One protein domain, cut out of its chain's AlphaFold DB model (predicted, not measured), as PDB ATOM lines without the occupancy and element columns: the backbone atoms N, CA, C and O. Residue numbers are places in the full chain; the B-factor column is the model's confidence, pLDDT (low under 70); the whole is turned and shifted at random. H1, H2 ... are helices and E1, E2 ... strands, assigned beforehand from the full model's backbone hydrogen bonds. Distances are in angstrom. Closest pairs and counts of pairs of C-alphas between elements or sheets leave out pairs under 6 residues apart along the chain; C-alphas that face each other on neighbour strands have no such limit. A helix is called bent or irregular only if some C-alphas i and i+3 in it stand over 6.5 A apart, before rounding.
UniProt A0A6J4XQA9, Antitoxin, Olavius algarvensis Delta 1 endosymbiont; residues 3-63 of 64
ATOM      1  N   ILE A   3      23.502  23.270  11.496       92.56
ATOM      2  CA  ILE A   3      22.603  22.116  11.456       92.56
ATOM      3  C   ILE A   3      23.462  20.851  11.471       92.56
ATOM      4  O   ILE A   3      24.319  20.658  10.601       92.56
ATOM      5  N   THR A   4      23.218  19.986  12.453       95.69
ATOM      6  CA  THR A   4      23.920  18.709  12.622       95.69
ATOM      7  C   THR A   4      23.015  17.523  12.301       95.69
ATOM      8  O   THR A   4      21.838  17.543  12.653       95.69
ATOM      9  N   GLN A   5      23.570  16.461  11.716       87.88
ATOM     10  CA  GLN A   5      22.921  15.150  11.606       87.88
ATOM     11  C   GLN A   5      23.817  14.089  12.247       87.88
ATOM     12  O   GLN A   5      25.012  14.062  11.975       87.88
ATOM     13  N   TYR A   6      23.255  13.244  13.119       92.56
ATOM     14  CA  TYR A   6      23.995  12.228  13.895       92.56
ATOM     15  C   TYR A   6      25.214  12.774  14.666       92.56
ATOM     16  O   TYR A   6      26.207  12.081  14.845       92.56
ATOM     17  N   GLY A   7      25.149  14.032  15.116       91.00
ATOM     18  CA  GLY A   7      26.254  14.700  15.812       91.00
ATOM     19  C   GLY A   7      27.299  15.350  14.896       91.00
ATOM     20  O   GLY A   7      28.193  16.022  15.399       91.00
ATOM     21  N   GLU A   8      27.174  15.233  13.569       93.38
ATOM     22  CA  GLU A   8      28.081  15.866  12.603       93.38
ATOM     23  C   GLU A   8      27.472  17.129  11.991       93.38
ATOM     24  O   GLU A   8      26.333  17.110  11.523       93.38
ATOM     25  N   ALA A   9      28.236  18.222  11.925       93.00
ATOM     26  CA  ALA A   9      27.822  19.440  11.228       93.00
ATOM     27  C   ALA A   9      27.707  19.186   9.715       93.00
ATOM     28  O   ALA A   9      28.669  18.761   9.077       93.00
ATOM     29  N   LYS A  10      26.527  19.448   9.136       93.50
ATOM     30  CA  LYS A  10      26.251  19.224   7.701       93.50
ATOM     31  C   LYS A  10      25.880  20.494   6.942       93.50
ATOM     32  O   LYS A  10      26.101  20.550   5.738       93.50
ATOM     33  N   ALA A  11      25.316  21.498   7.611       93.38
ATOM     34  CA  ALA A  11      24.934  22.754   6.972       93.38
ATOM     35  C   ALA A  11      25.030  23.937   7.939       93.38
ATOM     36  O   ALA A  11      25.009  23.769   9.161       93.38
ATOM     37  N   VAL A  12      25.099  25.143   7.382       93.94
ATOM     38  CA  VAL A  12      25.102  26.400   8.133       93.94
ATOM     39  C   VAL A  12      24.018  27.300   7.558       93.94
ATOM     40  O   VAL A  12      23.969  27.517   6.351       93.94
ATOM     41  N   ILE A  13      23.148  27.823   8.421       94.44
ATOM     42  CA  ILE A  13      22.254  28.923   8.053       94.44
ATOM     43  C   ILE A  13      23.008  30.229   8.263       94.44
ATOM     44  O   ILE A  13      23.501  30.497   9.369       94.44
ATOM     45  N   GLN A  14      23.048  31.018   7.199       93.38
ATOM     46  CA  GLN A  14      23.694  32.317   7.103       93.38
ATOM     47  C   GLN A  14      22.764  33.298   6.392       93.38
ATOM     48  O   GLN A  14      21.884  32.892   5.630       93.38
ATOM     49  N   ASP A  15      22.978  34.581   6.645       97.00
ATOM     50  CA  ASP A  15      22.300  35.649   5.927       97.00
ATOM     51  C   ASP A  15      22.738  35.681   4.451       97.00
ATOM     52  O   ASP A  15      23.912  35.471   4.134       97.00
ATOM     53  N   ILE A  16      21.788  35.918   3.543       96.50
ATOM     54  CA  ILE A  16      22.048  35.868   2.099       96.50
ATOM     55  C   ILE A  16      22.898  37.045   1.616       96.50
ATOM     56  O   ILE A  16      23.742  36.868   0.736       96.50
ATOM     57  N   THR A  17      22.723  38.228   2.206       97.75
ATOM     58  CA  THR A  17      23.517  39.412   1.873       97.75
ATOM     59  C   THR A  17      24.950  39.226   2.350       97.75
ATOM     60  O   THR A  17      25.886  39.477   1.591       97.75
ATOM     61  N   GLU A  18      25.139  38.714   3.567       97.12
ATOM     62  CA  GLU A  18      26.478  38.420   4.081       97.12
ATOM     63  C   GLU A  18      27.193  37.337   3.271       97.12
ATOM     64  O   GLU A  18      28.365  37.488   2.924       97.12
ATOM     65  N   TYR A  19      26.479  36.274   2.896       96.56
ATOM     66  CA  TYR A  19      27.039  35.251   2.019       96.56
ATOM     67  C   TYR A  19      27.479  35.822   0.670       96.56
ATOM     68  O   TYR A  19      28.574  35.503   0.211       96.56
ATOM     69  N   GLY A  20      26.661  36.685   0.057       97.81
ATOM     70  CA  GLY A  20      27.006  37.376  -1.185       97.81
ATOM     71  C   GLY A  20      28.308  38.167  -1.061       97.81
ATOM     72  O   GLY A  20      29.225  37.958  -1.853       97.81
ATOM     73  N   ARG A  21      28.445  38.974   0.000       98.06
ATOM     74  CA  ARG A  21      29.679  39.733   0.282       98.06
ATOM     75  C   ARG A  21      30.906  38.834   0.413       98.06
ATOM     76  O   ARG A  21      31.968  39.143  -0.124       98.06
ATOM     77  N   ILE A  22      30.767  37.699   1.098       97.81
ATOM     78  CA  ILE A  22      31.855  36.723   1.228       97.81
ATOM     79  C   ILE A  22      32.209  36.115  -0.136       97.81
ATOM     80  O   ILE A  22      33.391  35.961  -0.444       97.81
ATOM     81  N   GLN A  23      31.217  35.787  -0.970       98.31
ATOM     82  CA  GLN A  23      31.466  35.269  -2.319       98.31
ATOM     83  C   GLN A  23      32.193  36.290  -3.203       98.31
ATOM     84  O   GLN A  23      33.135  35.914  -3.903       98.31
ATOM     85  N   GLU A  24      31.821  37.568  -3.137       98.19
ATOM     86  CA  GLU A  24      32.508  38.654  -3.849       98.19
ATOM     87  C   GLU A  24      33.961  38.799  -3.385       98.19
ATOM     88  O   GLU A  24      34.879  38.808  -4.208       98.19
ATOM     89  N   ALA A  25      34.198  38.814  -2.071       98.19
ATOM     90  CA  ALA A  25      35.548  38.864  -1.517       98.19
ATOM     91  C   ALA A  25      36.398  37.661  -1.969       98.19
ATOM     92  O   ALA A  25      37.552  37.821  -2.371       98.19
ATOM     93  N   LEU A  26      35.825  36.452  -1.974       98.50
ATOM     94  CA  LEU A  26      36.500  35.254  -2.482       98.50
ATOM     95  C   LEU A  26      36.793  35.344  -3.985       98.50
ATOM     96  O   LEU A  26      37.837  34.862  -4.425       98.50
ATOM     97  N   ALA A  27      35.908  35.949  -4.778       98.56
ATOM     98  CA  ALA A  27      36.144  36.168  -6.201       98.56
ATOM     99  C   ALA A  27      37.322  37.127  -6.436       98.56
ATOM    100  O   ALA A  27      38.196  36.824  -7.250       98.56
ATOM    101  N   LEU A  28      37.407  38.221  -5.670       98.44
ATOM    102  CA  LEU A  28      38.554  39.135  -5.705       98.44
ATOM    103  C   LEU A  28      39.862  38.408  -5.365       98.44
ATOM    104  O   LEU A  28      40.835  38.500  -6.112       98.44
ATOM    105  N   LEU A  29      39.878  37.619  -4.286       98.50
ATOM    106  CA  LEU A  29      41.060  36.844  -3.893       98.50
ATOM    107  C   LEU A  29      41.477  35.823  -4.962       98.50
ATOM    108  O   LEU A  29      42.669  35.636  -5.203       98.50
ATOM    109  N   LYS A  30      40.512  35.191  -5.643       98.44
ATOM    110  CA  LYS A  30      40.796  34.307  -6.784       98.44
ATOM    111  C   LYS A  30      41.437  35.064  -7.945       98.44
ATOM    112  O   LYS A  30      42.385  34.542  -8.524       98.44
ATOM    113  N   MET A  31      40.963  36.269  -8.264       98.25
ATOM    114  CA  MET A  31      41.569  37.102  -9.309       98.25
ATOM    115  C   MET A  31      43.010  37.485  -8.962       98.25
ATOM    116  O   MET A  31      43.887  37.362  -9.811       98.25
ATOM    117  N   VAL A  32      43.283  37.851  -7.705       98.00
ATOM    118  CA  VAL A  32      44.652  38.133  -7.236       98.00
ATOM    119  C   VAL A  32      45.549  36.901  -7.376       98.00
ATOM    120  O   VAL A  32      46.640  36.984  -7.936       98.00
ATOM    121  N   ALA A  33      45.079  35.737  -6.920       98.25
ATOM    122  CA  ALA A  33      45.835  34.491  -7.025       98.25
ATOM    123  C   ALA A  33      46.084  34.074  -8.486       98.25
ATOM    124  O   ALA A  33      47.139  33.523  -8.800       98.25
ATOM    125  N   GLN A  34      45.125  34.327  -9.379       98.25
ATOM    126  CA  GLN A  34      45.283  34.090 -10.811       98.25
ATOM    127  C   GLN A  34      46.331  35.032 -11.415       98.25
ATOM    128  O   GLN A  34      47.253  34.555 -12.070       98.25
ATOM    129  N   GLY A  35      46.260  36.333 -11.112       97.25
ATOM    130  CA  GLY A  35      47.244  37.316 -11.570       97.25
ATOM    131  C   GLY A  35      48.667  36.992 -11.110       97.25
ATOM    132  O   GLY A  35      49.602  37.086 -11.900       97.25
ATOM    133  N   GLN A  36      48.831  36.514  -9.873       98.00
ATOM    134  CA  GLN A  36      50.127  36.046  -9.371       98.00
ATOM    135  C   GLN A  36      50.678  34.875 -10.203       98.00
ATOM    136  O   GLN A  36      51.849  34.877 -10.578       98.00
ATOM    137  N   LYS A  37      49.834  33.892 -10.546       98.12
ATOM    138  CA  LYS A  37      50.240  32.759 -11.398       98.12
ATOM    139  C   LYS A  37      50.601  33.194 -12.815       98.12
ATOM    140  O   LYS A  37      51.520  32.629 -13.402       98.12
ATOM    141  N   ASP A  38      49.858  34.141 -13.379       98.06
ATOM    142  CA  ASP A  38      50.139  34.677 -14.710       98.06
ATOM    143  C   ASP A  38      51.461  35.456 -14.721       98.06
ATOM    144  O   ASP A  38      52.272  35.258 -15.625       98.06
ATOM    145  N   TYR A  39      51.744  36.229 -13.668       96.94
ATOM    146  CA  TYR A  39      53.033  36.895 -13.477       96.94
ATOM    147  C   TYR A  39      54.204  35.905 -13.420       96.94
ATOM    148  O   TYR A  39      55.172  36.050 -14.165       96.94
ATOM    149  N   GLU A  40      54.099  34.855 -12.602       97.69
ATOM    150  CA  GLU A  40      55.139  33.821 -12.478       97.69
ATOM    151  C   GLU A  40      55.413  33.079 -13.794       97.69
ATOM    152  O   GLU A  40      56.538  32.654 -14.053       97.69
ATOM    153  N   LYS A  41      54.396  32.941 -14.650       97.88
ATOM    154  CA  LYS A  41      54.513  32.320 -15.978       97.88
ATOM    155  C   LYS A  41      54.965  33.290 -17.073       97.88
ATOM    156  O   LYS A  41      55.094  32.868 -18.221       97.88
ATOM    157  N   GLY A  42      55.167  34.569 -16.754       96.69
ATOM    158  CA  GLY A  42      55.461  35.614 -17.737       96.69
ATOM    159  C   GLY A  42      54.289  35.935 -18.672       96.69
ATOM    160  O   GLY A  42      54.489  36.542 -19.722       96.69
ATOM    161  N   ASN A  43      53.064  35.538 -18.314       96.94
ATOM    162  CA  ASN A  43      51.838  35.806 -19.065       96.94
ATOM    163  C   ASN A  43      51.308  37.216 -18.752       96.94
ATOM    164  O   ASN A  43      50.215  37.397 -18.221       96.94
ATOM    165  N   THR A  44      52.129  38.225 -19.030       96.00
ATOM    166  CA  THR A  44      51.832  39.634 -18.751       96.00
ATOM    167  C   THR A  44      52.074  40.480 -19.985       96.00
ATOM    168  O   THR A  44      52.977  40.190 -20.770       96.00
ATOM    169  N   ILE A  45      51.318  41.563 -20.127       95.62
ATOM    170  CA  ILE A  45      51.540  42.561 -21.172       95.62
ATOM    171  C   ILE A  45      52.057  43.874 -20.570       95.62
ATOM    172  O   ILE A  45      51.723  44.191 -19.426       95.62
ATOM    173  N   PRO A  46      52.867  44.642 -21.320       95.94
ATOM    174  CA  PRO A  46      53.268  45.985 -20.922       95.94
ATOM    175  C   PRO A  46      52.061  46.902 -20.678       95.94
ATOM    176  O   PRO A  46      51.054  46.820 -21.382       95.94
ATOM    177  N   ALA A  47      52.162  47.783 -19.683       95.50
ATOM    178  CA  ALA A  47      51.054  48.650 -19.280       95.50
ATOM    179  C   ALA A  47      50.647  49.650 -20.377       95.50
ATOM    180  O   ALA A  47      49.463  49.905 -20.570       95.50
ATOM    181  N   ASP A  48      51.610  50.180 -21.133       96.81
ATOM    182  CA  ASP A  48      51.381  51.077 -22.273       96.81
ATOM    183  C   ASP A  48      50.516  50.427 -23.360       96.81
ATOM    184  O   ASP A  48      49.643  51.081 -23.933       96.81
ATOM    185  N   LYS A  49      50.697  49.121 -23.589       96.50
ATOM    186  CA  LYS A  49      49.864  48.361 -24.521       96.50
ATOM    187  C   LYS A  49      48.404  48.296 -24.057       96.50
ATOM    188  O   LYS A  49      47.515  48.476 -24.880       96.50
ATOM    189  N   VAL A  50      48.165  48.105 -22.757       95.19
ATOM    190  CA  VAL A  50      46.808  48.076 -22.175       95.19
ATOM    191  C   VAL A  50      46.094  49.409 -22.379       95.19
ATOM    192  O   VAL A  50      44.960  49.426 -22.847       95.19
ATOM    193  N   PHE A  51      46.747  50.527 -22.045       95.81
ATOM    194  CA  PHE A  51      46.133  51.853 -22.178       95.81
ATOM    195  C   PHE A  51      45.813  52.186 -23.632       95.81
ATOM    196  O   PHE A  51      44.721  52.662 -23.921       95.81
ATOM    197  N   LYS A  52      46.720  51.848 -24.554       96.19
ATOM    198  CA  LYS A  52      46.473  52.024 -25.984       96.19
ATOM    199  C   LYS A  52      45.257  51.221 -26.463       96.19
ATOM    200  O   LYS A  52      44.417  51.765 -27.169       96.19
ATOM    201  N   GLU A  53      45.156  49.946 -26.084       95.06
ATOM    202  CA  GLU A  53      44.006  49.105 -26.444       95.06
ATOM    203  C   GLU A  53      42.700  49.658 -25.856       95.06
ATOM    204  O   GLU A  53      41.682  49.687 -26.545       95.06
ATOM    205  N   LEU A  54      42.733  50.164 -24.619       94.62
ATOM    206  CA  LEU A  54      41.571  50.777 -23.980       94.62
ATOM    207  C   LEU A  54      41.116  52.056 -24.705       94.62
ATOM    208  O   LEU A  54      39.924  52.211 -24.963       94.62
ATOM    209  N   ASP A  55      42.045  52.936 -25.082       94.19
ATOM    210  CA  ASP A  55      41.745  54.159 -25.840       94.19
ATOM    211  C   ASP A  55      41.152  53.836 -27.223       94.19
ATOM    212  O   ASP A  55      40.200  54.477 -27.681       94.19
ATOM    213  N   GLU A  56      41.677  52.806 -27.892       94.06
ATOM    214  CA  GLU A  56      41.139  52.309 -29.161       94.06
ATOM    215  C   GLU A  56      39.731  51.713 -29.011       94.06
ATOM    216  O   GLU A  56      38.908  51.871 -29.912       94.06
ATOM    217  N   MET A  57      39.435  51.033 -27.900       92.06
ATOM    218  CA  MET A  57      38.095  50.504 -27.623       92.06
ATOM    219  C   MET A  57      37.098  51.633 -27.368       92.06
ATOM    220  O   MET A  57      36.062  51.701 -28.022       92.06
ATOM    221  N   ILE A  58      37.448  52.556 -26.469       92.50
ATOM    222  CA  ILE A  58      36.596  53.688 -26.099       92.50
ATOM    223  C   ILE A  58      36.318  54.568 -27.321       92.50
ATOM    224  O   ILE A  58      35.180  54.958 -27.548       92.50
ATOM    225  N   SER A  59      37.328  54.869 -28.141       90.69
ATOM    226  CA  SER A  59      37.124  55.709 -29.330       90.69
ATOM    227  C   SER A  59      36.204  55.074 -30.378       90.69
ATOM    228  O   SER A  59      35.433  55.793 -31.014       90.69
ATOM    229  N   LYS A  60      36.231  53.745 -30.543       79.19
ATOM    230  CA  LYS A  60      35.336  53.032 -31.469       79.19
ATOM    231  C   LYS A  60      33.875  53.101 -31.033       79.19
ATOM    232  O   LYS A  60      33.027  53.353 -31.881       79.19
ATOM    233  N   ASP A  61      33.605  52.989 -29.734       75.31
ATOM    234  CA  ASP A  61      32.244  53.057 -29.178       75.31
ATOM    235  C   ASP A  61      31.578  54.438 -29.353       75.31
ATOM    236  O   ASP A  61      30.359  54.548 -29.281       75.31
ATOM    237  N   PHE A  62      32.360  55.496 -29.601       65.62
ATOM    238  CA  PHE A  62      31.856  56.851 -29.877       65.62
ATOM    239  C   PHE A  62      31.857  57.227 -31.369       65.62
ATOM    240  O   PHE A  62      31.555  58.374 -31.704       65.62
ATOM    241  N   THR A  63      32.235  56.299 -32.255       60.28
ATOM    242  CA  THR A  63      32.290  56.531 -33.712       60.28
ATOM    243  C   THR A  63      31.164  55.807 -34.480       60.28
ATOM    244  O   THR A  63      31.001  56.058 -35.674       60.28
TER     245      THR A  63
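This is residues 3 to 63 of the 64 residues of the protein "Antitoxin" of Olavius algarvensis Delta 1 endosymbiont (UniProt A0A6J4XQA9). The model is an open zigzag: a small two-stranded hairpin of E1 and E2 at one end, a long helix H1 as the middle arm, and a shorter helix H2 that folds back from the far end of H1. H1 and H2 stand like the two arms of an open V, joined at the corner by residues 41 to 46, with no contact between the two helices and no core. The printed part has 61 residues, with two named strands and two named helices in the order E1, E2, H1, H2 along the chain; the two strands are antiparallel, and the class is mostly helix. The whole is extended, with a radius of gyration of the C-alphas of 20.9 A, and flat, with spans of 62 by 33 by 12 A.

The printed part opens with strand E1, residues 3 to 5, whose first C-alpha, that of Ile 3, is at (22.603, 22.116, 11.456). Strand E2, residues 8 to 12, follows and measures 11.8 A from first to last C-alpha; E1 measures 7.0 A. Helix H1 takes residues 16 to 40 and is the longest helix by residues, with 25 residues and 36.2 A from first to last C-alpha. It begins with C-alpha 16 at (22.048, 35.868, 2.099) and ends with C-alpha 40 at (55.139, 33.821, -12.478). Helix H2, residues 47 to 61, has 15 residues and measures 21.7 A from first to last C-alpha. It begins with C-alpha 47 at (51.054, 48.650, -19.280) and ends with C-alpha 61 at (32.244, 53.057, -29.178). Along x, then, the C-alphas run from 22.048 to 55.139 between the ends of H1, and from 51.054 to 32.244 between the ends of H2, while z falls from end to end in both helices.

E1 and E2 form a hairpin over a tight link of 2 residues. They are antiparallel neighbours, with 150 degrees between their N-to-C directions. The C-alphas of Thr 4 and Ala 9 face each other at 4.2 A, and those of Gln 5 and Glu 8 at 5.3 A. Across the pair, N 3 and O 11 are within hydrogen-bond range at 2.8 A, and so are N 8 and O 5 at 2.9 A. E2 is joined to H1 by a tight link of 3 residues, while E1 and H1 are apart. A short link of 6 residues, 41 to 46, joins H1 to H2, and these two helices are apart. H2 is also apart from both E1 and E2. In H1 and H2 every O i to N i+4 pair is within hydrogen-bond range, and neither helix is bent.

The two C-alphas farthest apart are those of Tyr 6 and Thr 63, at 65.6 A, and the first and last printed C-alphas, Ile 3 and Thr 63, are 57.6 A apart. Much of the printed part stands free: residues 14 to 34, of which 16 to 34 belong to H1; residues 36 to 42, of which 36 to 40 belong to H1; residues 45 to 63, of which 47 to 61 belong to H2; and residues 5 to 10, of which 8 to 10 belong to E2. The printed part has no cut, and no link is long. The mean pLDDT of the printed part is 94.2; H1 has a mean of 98, and residues 62 to 63, after H2, are under 70.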